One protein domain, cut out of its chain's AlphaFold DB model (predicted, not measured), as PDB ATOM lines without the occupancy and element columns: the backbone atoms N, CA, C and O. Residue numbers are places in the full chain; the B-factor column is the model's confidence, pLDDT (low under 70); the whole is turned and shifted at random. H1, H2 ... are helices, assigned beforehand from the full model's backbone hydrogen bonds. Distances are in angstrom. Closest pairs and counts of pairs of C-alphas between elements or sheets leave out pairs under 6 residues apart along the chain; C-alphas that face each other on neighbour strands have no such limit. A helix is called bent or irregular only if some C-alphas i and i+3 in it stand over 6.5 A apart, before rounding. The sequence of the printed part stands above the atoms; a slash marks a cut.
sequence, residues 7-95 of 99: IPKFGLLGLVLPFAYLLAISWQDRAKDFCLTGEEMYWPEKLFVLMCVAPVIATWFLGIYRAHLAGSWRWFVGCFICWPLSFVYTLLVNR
ATOM      1  N   ILE A   7      21.514  37.292   8.516       86.06
ATOM      2  CA  ILE A   7      20.379  36.587   7.900       86.06
ATOM      3  C   ILE A   7      20.005  37.177   6.530       86.06
ATOM      4  O   ILE A   7      19.978  36.408   5.575       86.06
ATOM      5  N   PRO A   8      19.831  38.506   6.354       85.44
ATOM      6  CA  PRO A   8      19.500  39.064   5.040       85.44
ATOM      7  C   PRO A   8      20.591  38.848   3.984       85.44
ATOM      8  O   PRO A   8      20.278  38.718   2.805       85.44
ATOM      9  N   LYS A   9      21.869  38.789   4.391       87.94
ATOM     10  CA  LYS A   9      22.978  38.492   3.469       87.94
ATOM     11  C   LYS A   9      22.905  37.046   2.991       87.94
ATOM     12  O   LYS A   9      23.030  36.800   1.798       87.94
ATOM     13  N   PHE A  10      22.658  36.108   3.904       89.31
ATOM     14  CA  PHE A  10      22.447  34.706   3.545       89.31
ATOM     15  C   PHE A  10      21.174  34.505   2.723       89.31
ATOM     16  O   PHE A  10      21.187  33.697   1.806       89.31
ATOM     17  N   GLY A  11      20.103  35.255   2.996       87.56
ATOM     18  CA  GLY A  11      18.888  35.234   2.180       87.56
ATOM     19  C   GLY A  11      19.149  35.712   0.755       87.56
ATOM     20  O   GLY A  11      18.739  35.056  -0.193       87.56
ATOM     21  N   LEU A  12      19.901  36.805   0.589       89.56
ATOM     22  CA  LEU A  12      20.300  37.286  -0.733       89.56
ATOM     23  C   LEU A  12      21.182  36.265  -1.466       89.56
ATOM     24  O   LEU A  12      20.962  36.008  -2.645       89.56
ATOM     25  N   LEU A  13      22.145  35.652  -0.772       91.81
ATOM     26  CA  LEU A  13      22.965  34.579  -1.343       91.81
ATOM     27  C   LEU A  13      22.111  33.373  -1.750       91.81
ATOM     28  O   LEU A  13      22.248  32.899  -2.870       91.81
ATOM     29  N   GLY A  14      21.199  32.919  -0.888       90.62
ATOM     30  CA  GLY A  14      20.266  31.831  -1.186       90.62
ATOM     31  C   GLY A  14      19.325  32.145  -2.351       90.62
ATOM     32  O   GLY A  14      18.894  31.235  -3.047       90.62
ATOM     33  N   LEU A  15      19.055  33.424  -2.622       89.44
ATOM     34  CA  LEU A  15      18.304  33.842  -3.801       89.44
ATOM     35  C   LEU A  15      19.166  33.846  -5.070       89.44
ATOM     36  O   LEU A  15      18.694  33.410  -6.107       89.44
ATOM     37  N   VAL A  16      20.415  34.317  -5.007       92.88
ATOM     38  CA  VAL A  16      21.285  34.490  -6.190       92.88
ATOM     39  C   VAL A  16      21.960  33.187  -6.627       92.88
ATOM     40  O   VAL A  16      22.112  32.941  -7.824       92.88
ATOM     41  N   LEU A  17      22.371  32.346  -5.676       93.75
ATOM     42  CA  LEU A  17      23.140  31.130  -5.945       93.75
ATOM     43  C   LEU A  17      22.421  30.133  -6.875       93.75
ATOM     44  O   LEU A  17      23.093  29.616  -7.765       93.75
ATOM     45  N   PRO A  18      21.100  29.883  -6.763       91.94
ATOM     46  CA  PRO A  18      20.389  29.023  -7.709       91.94
ATOM     47  C   PRO A  18      20.457  29.516  -9.159       91.94
ATOM     48  O   PRO A  18      20.701  28.717 -10.058       91.94
ATOM     49  N   PHE A  19      20.331  30.826  -9.401       91.44
ATOM     50  CA  PHE A  19      20.445  31.387 -10.755       91.44
ATOM     51  C   PHE A  19      21.869  31.284 -11.297       91.44
ATOM     52  O   PHE A  19      22.067  30.907 -12.450       91.44
ATOM     53  N   ALA A  20      22.869  31.582 -10.462       93.50
ATOM     54  CA  ALA A  20      24.272  31.421 -10.838       93.50
ATOM     55  C   ALA A  20      24.600  29.955 -11.165       93.50
ATOM     56  O   ALA A  20      25.326  29.679 -12.119       93.50
ATOM     57  N   TYR A  21      24.030  29.020 -10.403       93.00
ATOM     58  CA  TYR A  21      24.175  27.594 -10.641       93.00
ATOM     59  C   TYR A  21      23.546  27.170 -11.973       93.00
ATOM     60  O   TYR A  21      24.236  26.560 -12.785       93.00
ATOM     61  N   LEU A  22      22.293  27.560 -12.239       92.69
ATOM     62  CA  LEU A  22      21.606  27.284 -13.509       92.69
ATOM     63  C   LEU A  22      22.374  27.843 -14.713       92.69
ATOM     64  O   LEU A  22      22.550  27.150 -15.708       92.69
ATOM     65  N   LEU A  23      22.919  29.059 -14.599       92.75
ATOM     66  CA  LEU A  23      23.794  29.636 -15.622       92.75
ATOM     67  C   LEU A  23      25.043  28.773 -15.860       92.75
ATOM     68  O   LEU A  23      25.406  28.530 -17.011       92.75
ATOM     69  N   ALA A  24      25.675  28.269 -14.799       92.88
ATOM     70  CA  ALA A  24      26.885  27.452 -14.896       92.88
ATOM     71  C   ALA A  24      26.651  26.088 -15.572       92.88
ATOM     72  O   ALA A  24      27.563  25.551 -16.203       92.88
ATOM     73  N   ILE A  25      25.441  25.536 -15.461       93.00
ATOM     74  CA  ILE A  25      25.062  24.253 -16.071       93.00
ATOM     75  C   ILE A  25      24.212  24.407 -17.337       93.00
ATOM     76  O   ILE A  25      23.800  23.401 -17.902       93.00
ATOM     77  N   SER A  26      23.985  25.633 -17.813       91.81
ATOM     78  CA  SER A  26      23.112  25.931 -18.963       91.81
ATOM     79  C   SER A  26      23.535  25.263 -20.280       91.81
ATOM     80  O   SER A  26      22.742  25.147 -21.211       91.81
ATOM     81  N   TRP A  27      24.782  24.793 -20.368       88.88
ATOM     82  CA  TRP A  27      25.289  24.017 -21.500       88.88
ATOM     83  C   TRP A  27      24.810  22.556 -21.507       88.88
ATOM     84  O   TRP A  27      24.938  21.882 -22.528       88.88
ATOM     85  N   GLN A  28      24.285  22.047 -20.389       89.19
ATOM     86  CA  GLN A  28      23.756  20.689 -20.273       89.19
ATOM     87  C   GLN A  28      22.325  20.636 -20.809       89.19
ATOM     88  O   GLN A  28      21.519  21.509 -20.499       89.19
ATOM     89  N   ASP A  29      21.979  19.577 -21.546       87.56
ATOM     90  CA  ASP A  29      20.645  19.439 -22.152       87.56
ATOM     91  C   ASP A  29      19.498  19.536 -21.131       87.56
ATOM     92  O   ASP A  29      18.457  20.101 -21.445       87.56
ATOM     93  N   ARG A  30      19.726  19.073 -19.894       87.56
ATOM     94  CA  ARG A  30      18.752  19.094 -18.787       87.56
ATOM     95  C   ARG A  30      18.441  20.471 -18.185       87.56
ATOM     96  O   ARG A  30      17.576  20.547 -17.335       87.56
ATOM     97  N   ALA A  31      19.202  21.518 -18.514       86.69
ATOM     98  CA  ALA A  31      19.061  22.847 -17.899       86.69
ATOM     99  C   ALA A  31      18.994  23.978 -18.942       86.69
ATOM    100  O   ALA A  31      19.227  25.149 -18.629       86.69
ATOM    101  N   LYS A  32      18.711  23.630 -20.205       82.00
ATOM    102  CA  LYS A  32      18.649  24.577 -21.331       82.00
ATOM    103  C   LYS A  32      17.497  25.575 -21.231       82.00
ATOM    104  O   LYS A  32      17.588  26.668 -21.779       82.00
ATOM    105  N   ASP A  33      16.426  25.201 -20.549       84.38
ATOM    106  CA  ASP A  33      15.240  26.022 -20.304       84.38
ATOM    107  C   ASP A  33      15.364  26.891 -19.038       84.38
ATOM    108  O   ASP A  33      14.406  27.565 -18.658       84.38
ATOM    109  N   PHE A  34      16.544  26.909 -18.400       83.31
ATOM    110  CA  PHE A  34      16.799  27.570 -17.115       83.31
ATOM    111  C   PHE A  34      15.910  27.071 -15.970       83.31
ATOM    112  O   PHE A  34      15.759  27.758 -14.956       83.31
ATOM    113  N   CYS A  35      15.375  25.862 -16.096       84.56
ATOM    114  CA  CYS A  35      14.631  25.185 -15.055       84.56
ATOM    115  C   CYS A  35      15.279  23.833 -14.760       84.56
ATOM    116  O   CYS A  35      16.057  23.293 -15.537       84.56
ATOM    117  N   LEU A  36      14.999  23.318 -13.569       85.81
ATOM    118  CA  LEU A  36      15.312  21.945 -13.209       85.81
ATOM    119  C   LEU A  36      14.127  21.400 -12.432       85.81
ATOM    120  O   LEU A  36      13.754  21.930 -11.380       85.81
ATOM    121  N   THR A  37      13.535  20.339 -12.955       86.31
ATOM    122  CA  THR A  37      12.491  19.599 -12.258       86.31
ATOM    123  C   THR A  37      13.099  18.707 -11.175       86.31
ATOM    124  O   THR A  37      14.292  18.392 -11.159       86.31
ATOM    125  N   GLY A  38      12.265  18.257 -10.234       84.00
ATOM    126  CA  GLY A  38      12.710  17.367  -9.158       84.00
ATOM    127  C   GLY A  38      13.261  16.020  -9.647       84.00
ATOM    128  O   GLY A  38      13.984  15.361  -8.896       84.00
ATOM    129  N   GLU A  39      12.940  15.609 -10.873       87.12
ATOM    130  CA  GLU A  39      13.438  14.376 -11.494       87.12
ATOM    131  C   GLU A  39      14.807  14.575 -12.158       87.12
ATOM    132  O   GLU A  39      15.660  13.695 -12.072       87.12
ATOM    133  N   GLU A  40      15.059  15.757 -12.728       87.94
ATOM    134  CA  GLU A  40      16.332  16.121 -13.373       87.94
ATOM    135  C   GLU A  40      17.438  16.482 -12.372       87.94
ATOM    136  O   GLU A  40      18.627  16.491 -12.712       87.94
ATOM    137  N   MET A  41      17.046  16.791 -11.131       91.75
ATOM    138  CA  MET A  41      17.972  17.158 -10.069       91.75
ATOM    139  C   MET A  41      18.691  15.956  -9.457       91.75
ATOM    140  O   MET A  41      18.072  15.033  -8.915       91.75
ATOM    141  N   TYR A  42      20.017  16.043  -9.388       92.62
ATOM    142  CA  TYR A  42      20.818  15.142  -8.571       92.62
ATOM    143  C   TYR A  42      20.582  15.393  -7.077       92.62
ATOM    144  O   TYR A  42      20.197  16.477  -6.638       92.62
ATOM    145  N   TRP A  43      20.866  14.385  -6.254       94.31
ATOM    146  CA  TRP A  43      20.677  14.478  -4.804       94.31
ATOM    147  C   TRP A  43      21.393  15.685  -4.148       94.31
ATOM    148  O   TRP A  43      20.757  16.373  -3.346       94.31
ATOM    149  N   PRO A  44      22.648  16.037  -4.515       93.94
ATOM    150  CA  PRO A  44      23.303  17.234  -3.983       93.94
ATOM    151  C   PRO A  44      22.617  18.545  -4.389       93.94
ATOM    152  O   PRO A  44      22.617  19.497  -3.614       93.94
ATOM    153  N   GLU A  45      22.003  18.598  -5.572       92.94
ATOM    154  CA  GLU A  45      21.277  19.777  -6.060       92.94
ATOM    155  C   GLU A  45      19.988  19.984  -5.262       92.94
ATOM    156  O   GLU A  45      19.679  21.105  -4.866       92.94
ATOM    157  N   LYS A  46      19.289  18.894  -4.918       92.25
ATOM    158  CA  LYS A  46      18.123  18.940  -4.019       92.25
ATOM    159  C   LYS A  46      18.501  19.496  -2.647       92.25
ATOM    160  O   LYS A  46      17.806  20.362  -2.113       92.25
ATOM    161  N   LEU A  47      19.627  19.044  -2.089       94.38
ATOM    162  CA  LEU A  47      20.141  19.567  -0.822       94.38
ATOM    163  C   LEU A  47      20.547  21.044  -0.940       94.38
ATOM    164  O   LEU A  47      20.242  21.843  -0.056       94.38
ATOM    165  N   PHE A  48      21.195  21.421  -2.040       93.56
ATOM    166  CA  PHE A  48      21.570  22.803  -2.325       93.56
ATOM    167  C   PHE A  48      20.355  23.738  -2.392       93.56
ATOM    168  O   PHE A  48      20.380  24.802  -1.770       93.56
ATOM    169  N   VAL A  49      19.268  23.327  -3.052       91.94
ATOM    170  CA  VAL A  49      18.009  24.089  -3.074       91.94
ATOM    171  C   VAL A  49      17.464  24.281  -1.662       91.94
ATOM    172  O   VAL A  49      17.133  25.405  -1.291       91.94
ATOM    173  N   LEU A  50      17.426  23.228  -0.839       91.44
ATOM    174  CA  LEU A  50      16.971  23.337   0.553       91.44
ATOM    175  C   LEU A  50      17.813  24.345   1.353       91.44
ATOM    176  O   LEU A  50      17.258  25.189   2.063       91.44
ATOM    177  N   MET A  51      19.140  24.305   1.195       92.75
ATOM    178  CA  MET A  51      20.054  25.258   1.834       92.75
ATOM    179  C   MET A  51      19.861  26.698   1.343       92.75
ATOM    180  O   MET A  51      20.088  27.631   2.110       92.75
ATOM    181  N   CYS A  52      19.429  26.893   0.096       92.62
ATOM    182  CA  CYS A  52      19.138  28.207  -0.474       92.62
ATOM    183  C   CYS A  52      17.776  28.760  -0.021       92.62
ATOM    184  O   CYS A  52      17.652  29.947   0.274       92.62
ATOM    185  N   VAL A  53      16.761  27.901   0.098       90.75
ATOM    186  CA  VAL A  53      15.392  28.287   0.477       90.75
ATOM    187  C   VAL A  53      15.293  28.675   1.954       90.75
ATOM    188  O   VAL A  53      14.652  29.673   2.290       90.75
ATOM    189  N   ALA A  54      15.957  27.938   2.849       91.19
ATOM    190  CA  ALA A  54      15.905  28.193   4.290       91.19
ATOM    191  C   ALA A  54      16.244  29.652   4.698       91.19
ATOM    192  O   ALA A  54      15.442  30.275   5.402       91.19
ATOM    193  N   PRO A  55      17.369  30.260   4.264       90.25
ATOM    194  CA  PRO A  55      17.703  31.635   4.629       90.25
ATOM    195  C   PRO A  55      16.802  32.679   3.952       90.25
ATOM    196  O   PRO A  55      16.598  33.756   4.520       90.25
ATOM    197  N   VAL A  56      16.228  32.379   2.780       89.06
ATOM    198  CA  VAL A  56      15.237  33.246   2.118       89.06
ATOM    199  C   VAL A  56      13.967  33.328   2.968       89.06
ATOM    200  O   VAL A  56      13.522  34.430   3.295       89.06
ATOM    201  N   ILE A  57      13.449  32.183   3.423       90.19
ATOM    202  CA  ILE A  57      12.287  32.117   4.323       90.19
ATOM    203  C   ILE A  57      12.585  32.827   5.652       90.19
ATOM    204  O   ILE A  57      11.781  33.632   6.123       90.19
ATOM    205  N   ALA A  58      13.759  32.594   6.245       90.19
ATOM    206  CA  ALA A  58      14.155  33.268   7.482       90.19
ATOM    207  C   ALA A  58      14.222  34.799   7.315       90.19
ATOM    208  O   ALA A  58      13.781  35.549   8.189       90.19
ATOM    209  N   THR A  59      14.735  35.272   6.175       90.00
ATOM    210  CA  THR A  59      14.785  36.704   5.842       90.00
ATOM    211  C   THR A  59      13.387  37.288   5.666       90.00
ATOM    212  O   THR A  59      13.126  38.395   6.137       90.00
ATOM    213  N   TRP A  60      12.475  36.536   5.049       88.75
ATOM    214  CA  TRP A  60      11.077  36.923   4.886       88.75
ATOM    215  C   TRP A  60      10.366  37.112   6.234       88.75
ATOM    216  O   TRP A  60       9.836  38.195   6.496       88.75
ATOM    217  N   PHE A  61      10.444  36.127   7.139       90.19
ATOM    218  CA  PHE A  61       9.882  36.245   8.493       90.19
ATOM    219  C   PHE A  61      10.495  37.404   9.282       90.19
ATOM    220  O   PHE A  61       9.777  38.159   9.940       90.19
ATOM    221  N   LEU A  62      11.814  37.590   9.188       89.44
ATOM    222  CA  LEU A  62      12.492  38.716   9.826       89.44
ATOM    223  C   LEU A  62      11.987  40.062   9.280       89.44
ATOM    224  O   LEU A  62      11.829  41.012  10.048       89.44
ATOM    225  N   GLY A  63      11.716  40.151   7.975       86.69
ATOM    226  CA  GLY A  63      11.122  41.325   7.337       86.69
ATOM    227  C   GLY A  63       9.735  41.648   7.894       86.69
ATOM    228  O   GLY A  63       9.500  42.779   8.321       86.69
ATOM    229  N   ILE A  64       8.859  40.641   7.979       88.50
ATOM    230  CA  ILE A  64       7.514  40.762   8.567       88.50
ATOM    231  C   ILE A  64       7.602  41.244  10.020       88.50
ATOM    232  O   ILE A  64       6.971  42.234  10.388       88.50
ATOM    233  N   TYR A  65       8.429  40.586  10.836       88.25
ATOM    234  CA  TYR A  65       8.610  40.938  12.244       88.25
ATOM    235  C   TYR A  65       9.091  42.385  12.419       88.25
ATOM    236  O   TYR A  65       8.553  43.135  13.235       88.25
ATOM    237  N   ARG A  66      10.060  42.824  11.605       87.62
ATOM    238  CA  ARG A  66      10.558  44.208  11.636       87.62
ATOM    239  C   ARG A  66       9.504  45.218  11.208       87.62
ATOM    240  O   ARG A  66       9.418  46.279  11.820       87.62
ATOM    241  N   ALA A  67       8.722  44.909  10.177       88.12
ATOM    242  CA  ALA A  67       7.655  45.788   9.719       88.12
ATOM    243  C   ALA A  67       6.563  45.949  10.788       88.12
ATOM    244  O   ALA A  67       6.093  47.066  11.006       88.12
ATOM    245  N   HIS A  68       6.233  44.866  11.501       89.12
ATOM    246  CA  HIS A  68       5.309  44.897  12.634       89.12
ATOM    247  C   HIS A  68       5.834  45.780  13.776       89.12
ATOM    248  O   HIS A  68       5.147  46.710  14.190       89.12
ATOM    249  N   LEU A  69       7.076  45.556  14.227       89.69
ATOM    250  CA  LEU A  69       7.690  46.360  15.292       89.69
ATOM    251  C   LEU A  69       7.829  47.845  14.931       89.69
ATOM    252  O   LEU A  69       7.739  48.702  15.802       89.69
ATOM    253  N   ALA A  70       8.060  48.157  13.655       88.31
ATOM    254  CA  ALA A  70       8.162  49.530  13.169       88.31
ATOM    255  C   ALA A  70       6.793  50.212  12.961       88.31
ATOM    256  O   ALA A  70       6.756  51.352  12.502       88.31
ATOM    257  N   GLY A  71       5.674  49.520  13.218       89.38
ATOM    258  CA  GLY A  71       4.322  50.025  12.950       89.38
ATOM    259  C   GLY A  71       4.021  50.233  11.459       89.38
ATOM    260  O   GLY A  71       3.052  50.900  11.097       89.38
ATOM    261  N   SER A  72       4.849  49.686  10.564       87.19
ATOM    262  CA  SER A  72       4.746  49.925   9.127       87.19
ATOM    263  C   SER A  72       3.809  48.918   8.466       87.19
ATOM    264  O   SER A  72       4.233  47.931   7.862       87.19
ATOM    265  N   TRP A  73       2.506  49.180   8.568       84.94
ATOM    266  CA  TRP A  73       1.471  48.255   8.098       84.94
ATOM    267  C   TRP A  73       1.550  47.957   6.594       84.94
ATOM    268  O   TRP A  73       1.378  46.815   6.182       84.94
ATOM    269  N   ARG A  74       1.897  48.954   5.766       85.81
ATOM    270  CA  ARG A  74       2.071  48.771   4.311       85.81
ATOM    271  C   ARG A  74       3.135  47.721   3.986       85.81
ATOM    272  O   ARG A  74       2.903  46.857   3.148       85.81
ATOM    273  N   TRP A  75       4.278  47.780   4.667       82.19
ATOM    274  CA  TRP A  75       5.374  46.831   4.468       82.19
ATOM    275  C   TRP A  75       5.090  45.474   5.102       82.19
ATOM    276  O   TRP A  75       5.440  44.456   4.519       82.19
ATOM    277  N   PHE A  76       4.405  45.446   6.246       86.56
ATOM    278  CA  PHE A  76       3.954  44.203   6.864       86.56
ATOM    279  C   PHE A  76       3.040  43.423   5.914       86.56
ATOM    280  O   PHE A  76       3.310  42.263   5.610       86.56
ATOM    281  N   VAL A  77       2.009  44.090   5.387       85.69
ATOM    282  CA  VAL A  77       1.061  43.513   4.428       85.69
ATOM    283  C   VAL A  77       1.767  43.137   3.128       85.69
ATOM    284  O   VAL A  77       1.570  42.032   2.641       85.69
ATOM    285  N   GLY A  78       2.635  44.003   2.594       84.56
ATOM    286  CA  GLY A  78       3.413  43.704   1.391       84.56
ATOM    287  C   GLY A  78       4.258  42.438   1.546       84.56
ATOM    288  O   GLY A  78       4.143  41.516   0.744       84.56
ATOM    289  N   CYS A  79       5.042  42.329   2.621       81.81
ATOM    290  CA  CYS A  79       5.816  41.122   2.890       81.81
ATOM    291  C   CYS A  79       4.908  39.899   3.090       81.81
ATOM    292  O   CYS A  79       5.178  38.854   2.510       81.81
ATOM    293  N   PHE A  80       3.828  40.016   3.865       82.94
ATOM    294  CA  PHE A  80       2.951  38.890   4.188       82.94
ATOM    295  C   PHE A  80       2.149  38.374   2.984       82.94
ATOM    296  O   PHE A  80       1.953  37.169   2.865       82.94
ATOM    297  N   ILE A  81       1.700  39.260   2.089       82.31
ATOM    298  CA  ILE A  81       0.778  38.932   0.991       82.31
ATOM    299  C   ILE A  81       1.503  38.590  -0.318       82.31
ATOM    300  O   ILE A  81       1.007  37.752  -1.072       82.31
ATOM    301  N   CYS A  82       2.672  39.173  -0.604       77.88
ATOM    302  CA  CYS A  82       3.359  38.923  -1.876       77.88
ATOM    303  C   CYS A  82       3.710  37.439  -2.097       77.88
ATOM    304  O   CYS A  82       3.630  36.973  -3.229       77.88
ATOM    305  N   TRP A  83       4.034  36.685  -1.040       72.38
ATOM    306  CA  TRP A  83       4.396  35.263  -1.153       72.38
ATOM    307  C   TRP A  83       3.184  34.323  -1.350       72.38
ATOM    308  O   TRP A  83       3.213  33.480  -2.251       72.38
ATOM    309  N   PRO A  84       2.075  34.450  -0.594       68.81
ATOM    310  CA  PRO A  84       0.843  33.721  -0.898       68.81
ATOM    311  C   PRO A  84       0.282  34.050  -2.283       68.81
ATOM    312  O   PRO A  84      -0.155  33.146  -2.990       68.81
ATOM    313  N   LEU A  85       0.316  35.324  -2.700       73.00
ATOM    314  CA  LEU A  85      -0.211  35.725  -4.007       73.00
ATOM    315  C   LEU A  85       0.573  35.117  -5.170       73.00
ATOM    316  O   LEU A  85      -0.051  34.709  -6.146       73.00
ATOM    317  N   SER A  86       1.902  34.998  -5.069       69.44
ATOM    318  CA  SER A  86       2.680  34.311  -6.106       69.44
ATOM    319  C   SER A  86       2.283  32.839  -6.234       69.44
ATOM    320  O   SER A  86       2.191  32.328  -7.345       69.44
ATOM    321  N   PHE A  87       1.966  32.176  -5.115       67.00
ATOM    322  CA  PHE A  87       1.505  30.785  -5.126       67.00
ATOM    323  C   PHE A  87       0.083  30.641  -5.698       67.00
ATOM    324  O   PHE A  87      -0.182  29.759  -6.515       67.00
ATOM    325  N   VAL A  88      -0.830  31.550  -5.336       74.00
ATOM    326  CA  VAL A  88      -2.186  31.605  -5.909       74.00
ATOM    327  C   VAL A  88      -2.135  31.848  -7.417       74.00
ATOM    328  O   VAL A  88      -2.845  31.177  -8.159       74.00
ATOM    329  N   TYR A  89      -1.264  32.746  -7.886       70.06
ATOM    330  CA  TYR A  89      -1.063  32.980  -9.316       70.06
ATOM    331  C   TYR A  89      -0.639  31.698 -10.040       70.06
ATOM    332  O   TYR A  89      -1.270  31.320 -11.023       70.06
ATOM    333  N   THR A  90       0.349  30.964  -9.519       66.06
ATOM    334  CA  THR A  90       0.759  29.689 -10.129       66.06
ATOM    335  C   THR A  90      -0.352  28.634 -10.109       66.06
ATOM    336  O   THR A  90      -0.496  27.890 -11.069       66.06
ATOM    337  N   LEU A  91      -1.191  28.604  -9.070       66.69
ATOM    338  CA  LEU A  91      -2.305  27.653  -8.964       66.69
ATOM    339  C   LEU A  91      -3.531  28.003  -9.816       66.69
ATOM    340  O   LEU A  91      -4.366  27.131 -10.066       66.69
ATOM    341  N   LEU A  92      -3.705  29.267 -10.195       72.62
ATOM    342  CA  LEU A  92      -4.863  29.722 -10.969       72.62
ATOM    343  C   LEU A  92      -4.536  29.924 -12.445       72.62
ATOM    344  O   LEU A  92      -5.383  29.636 -13.284       72.62
ATOM    345  N   VAL A  93      -3.330  30.401 -12.749       66.38
ATOM    346  CA  VAL A  93      -2.912  30.774 -14.106       66.38
ATOM    347  C   VAL A  93      -2.070  29.673 -14.747       66.38
ATOM    348  O   VAL A  93      -2.293  29.348 -15.906       66.38
ATOM    349  N   ASN A  94      -1.189  29.012 -13.985       62.25
ATOM    350  CA  ASN A  94      -0.365  27.902 -14.481       62.25
ATOM    351  C   ASN A  94      -0.980  26.536 -14.127       62.25
ATOM    352  O   ASN A  94      -0.282  25.624 -13.680       62.25
ATOM    353  N   ARG A  95      -2.301  26.384 -14.308       58.31
ATOM    354  CA  ARG A  95      -3.022  25.111 -14.127       58.31
ATOM    355  C   ARG A  95      -2.705  24.115 -15.249       58.31
ATOM    356  O   ARG A  95      -3.595  23.756 -15.999       58.31
TER     357      ARG A  95
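This is residues 7 to 95 of the 99 residues of an uncharacterized protein of Xanthomonas sacchari (UniProt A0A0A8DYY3). Bent H1 packs on the middle of long helix H2; bent H3 folds back, residues 84 to 95 sticking out. The printed part has 89 residues and three named helices: all helix. It is loose, radius of gyration of the C-alphas 15.9 A, spanning 49 by 32 by 19 A.

H1, residues 7 to 25, begins at C-alpha 7 (20.379, 36.587, 7.900); H2, residues 43 to 69, is 39.9 A long; H3, residues 73 to 93, ends at C-alpha 93 (-2.912, 30.774, -14.106). H1 and H3 are each one helix by hydrogen bonds, but bent: C-alphas 15 and 18 are 6.5 A apart, C-alphas 80 and 83 6.6 A.

Arm H1a, residues 7 to 15, touches H2, closest C-alphas Gly 14 and Cys 52, 3.9 A. H2 and arm H3a, residues 73 to 80, form a hairpin, closest C-alphas Ala 67 and Phe 76, 4.9 A. In H2, 21 of 23 O i to N i+4 pairs are within hydrogen-bond range.

The link H1 to H2 is long; eight residues have pLDDT under 70.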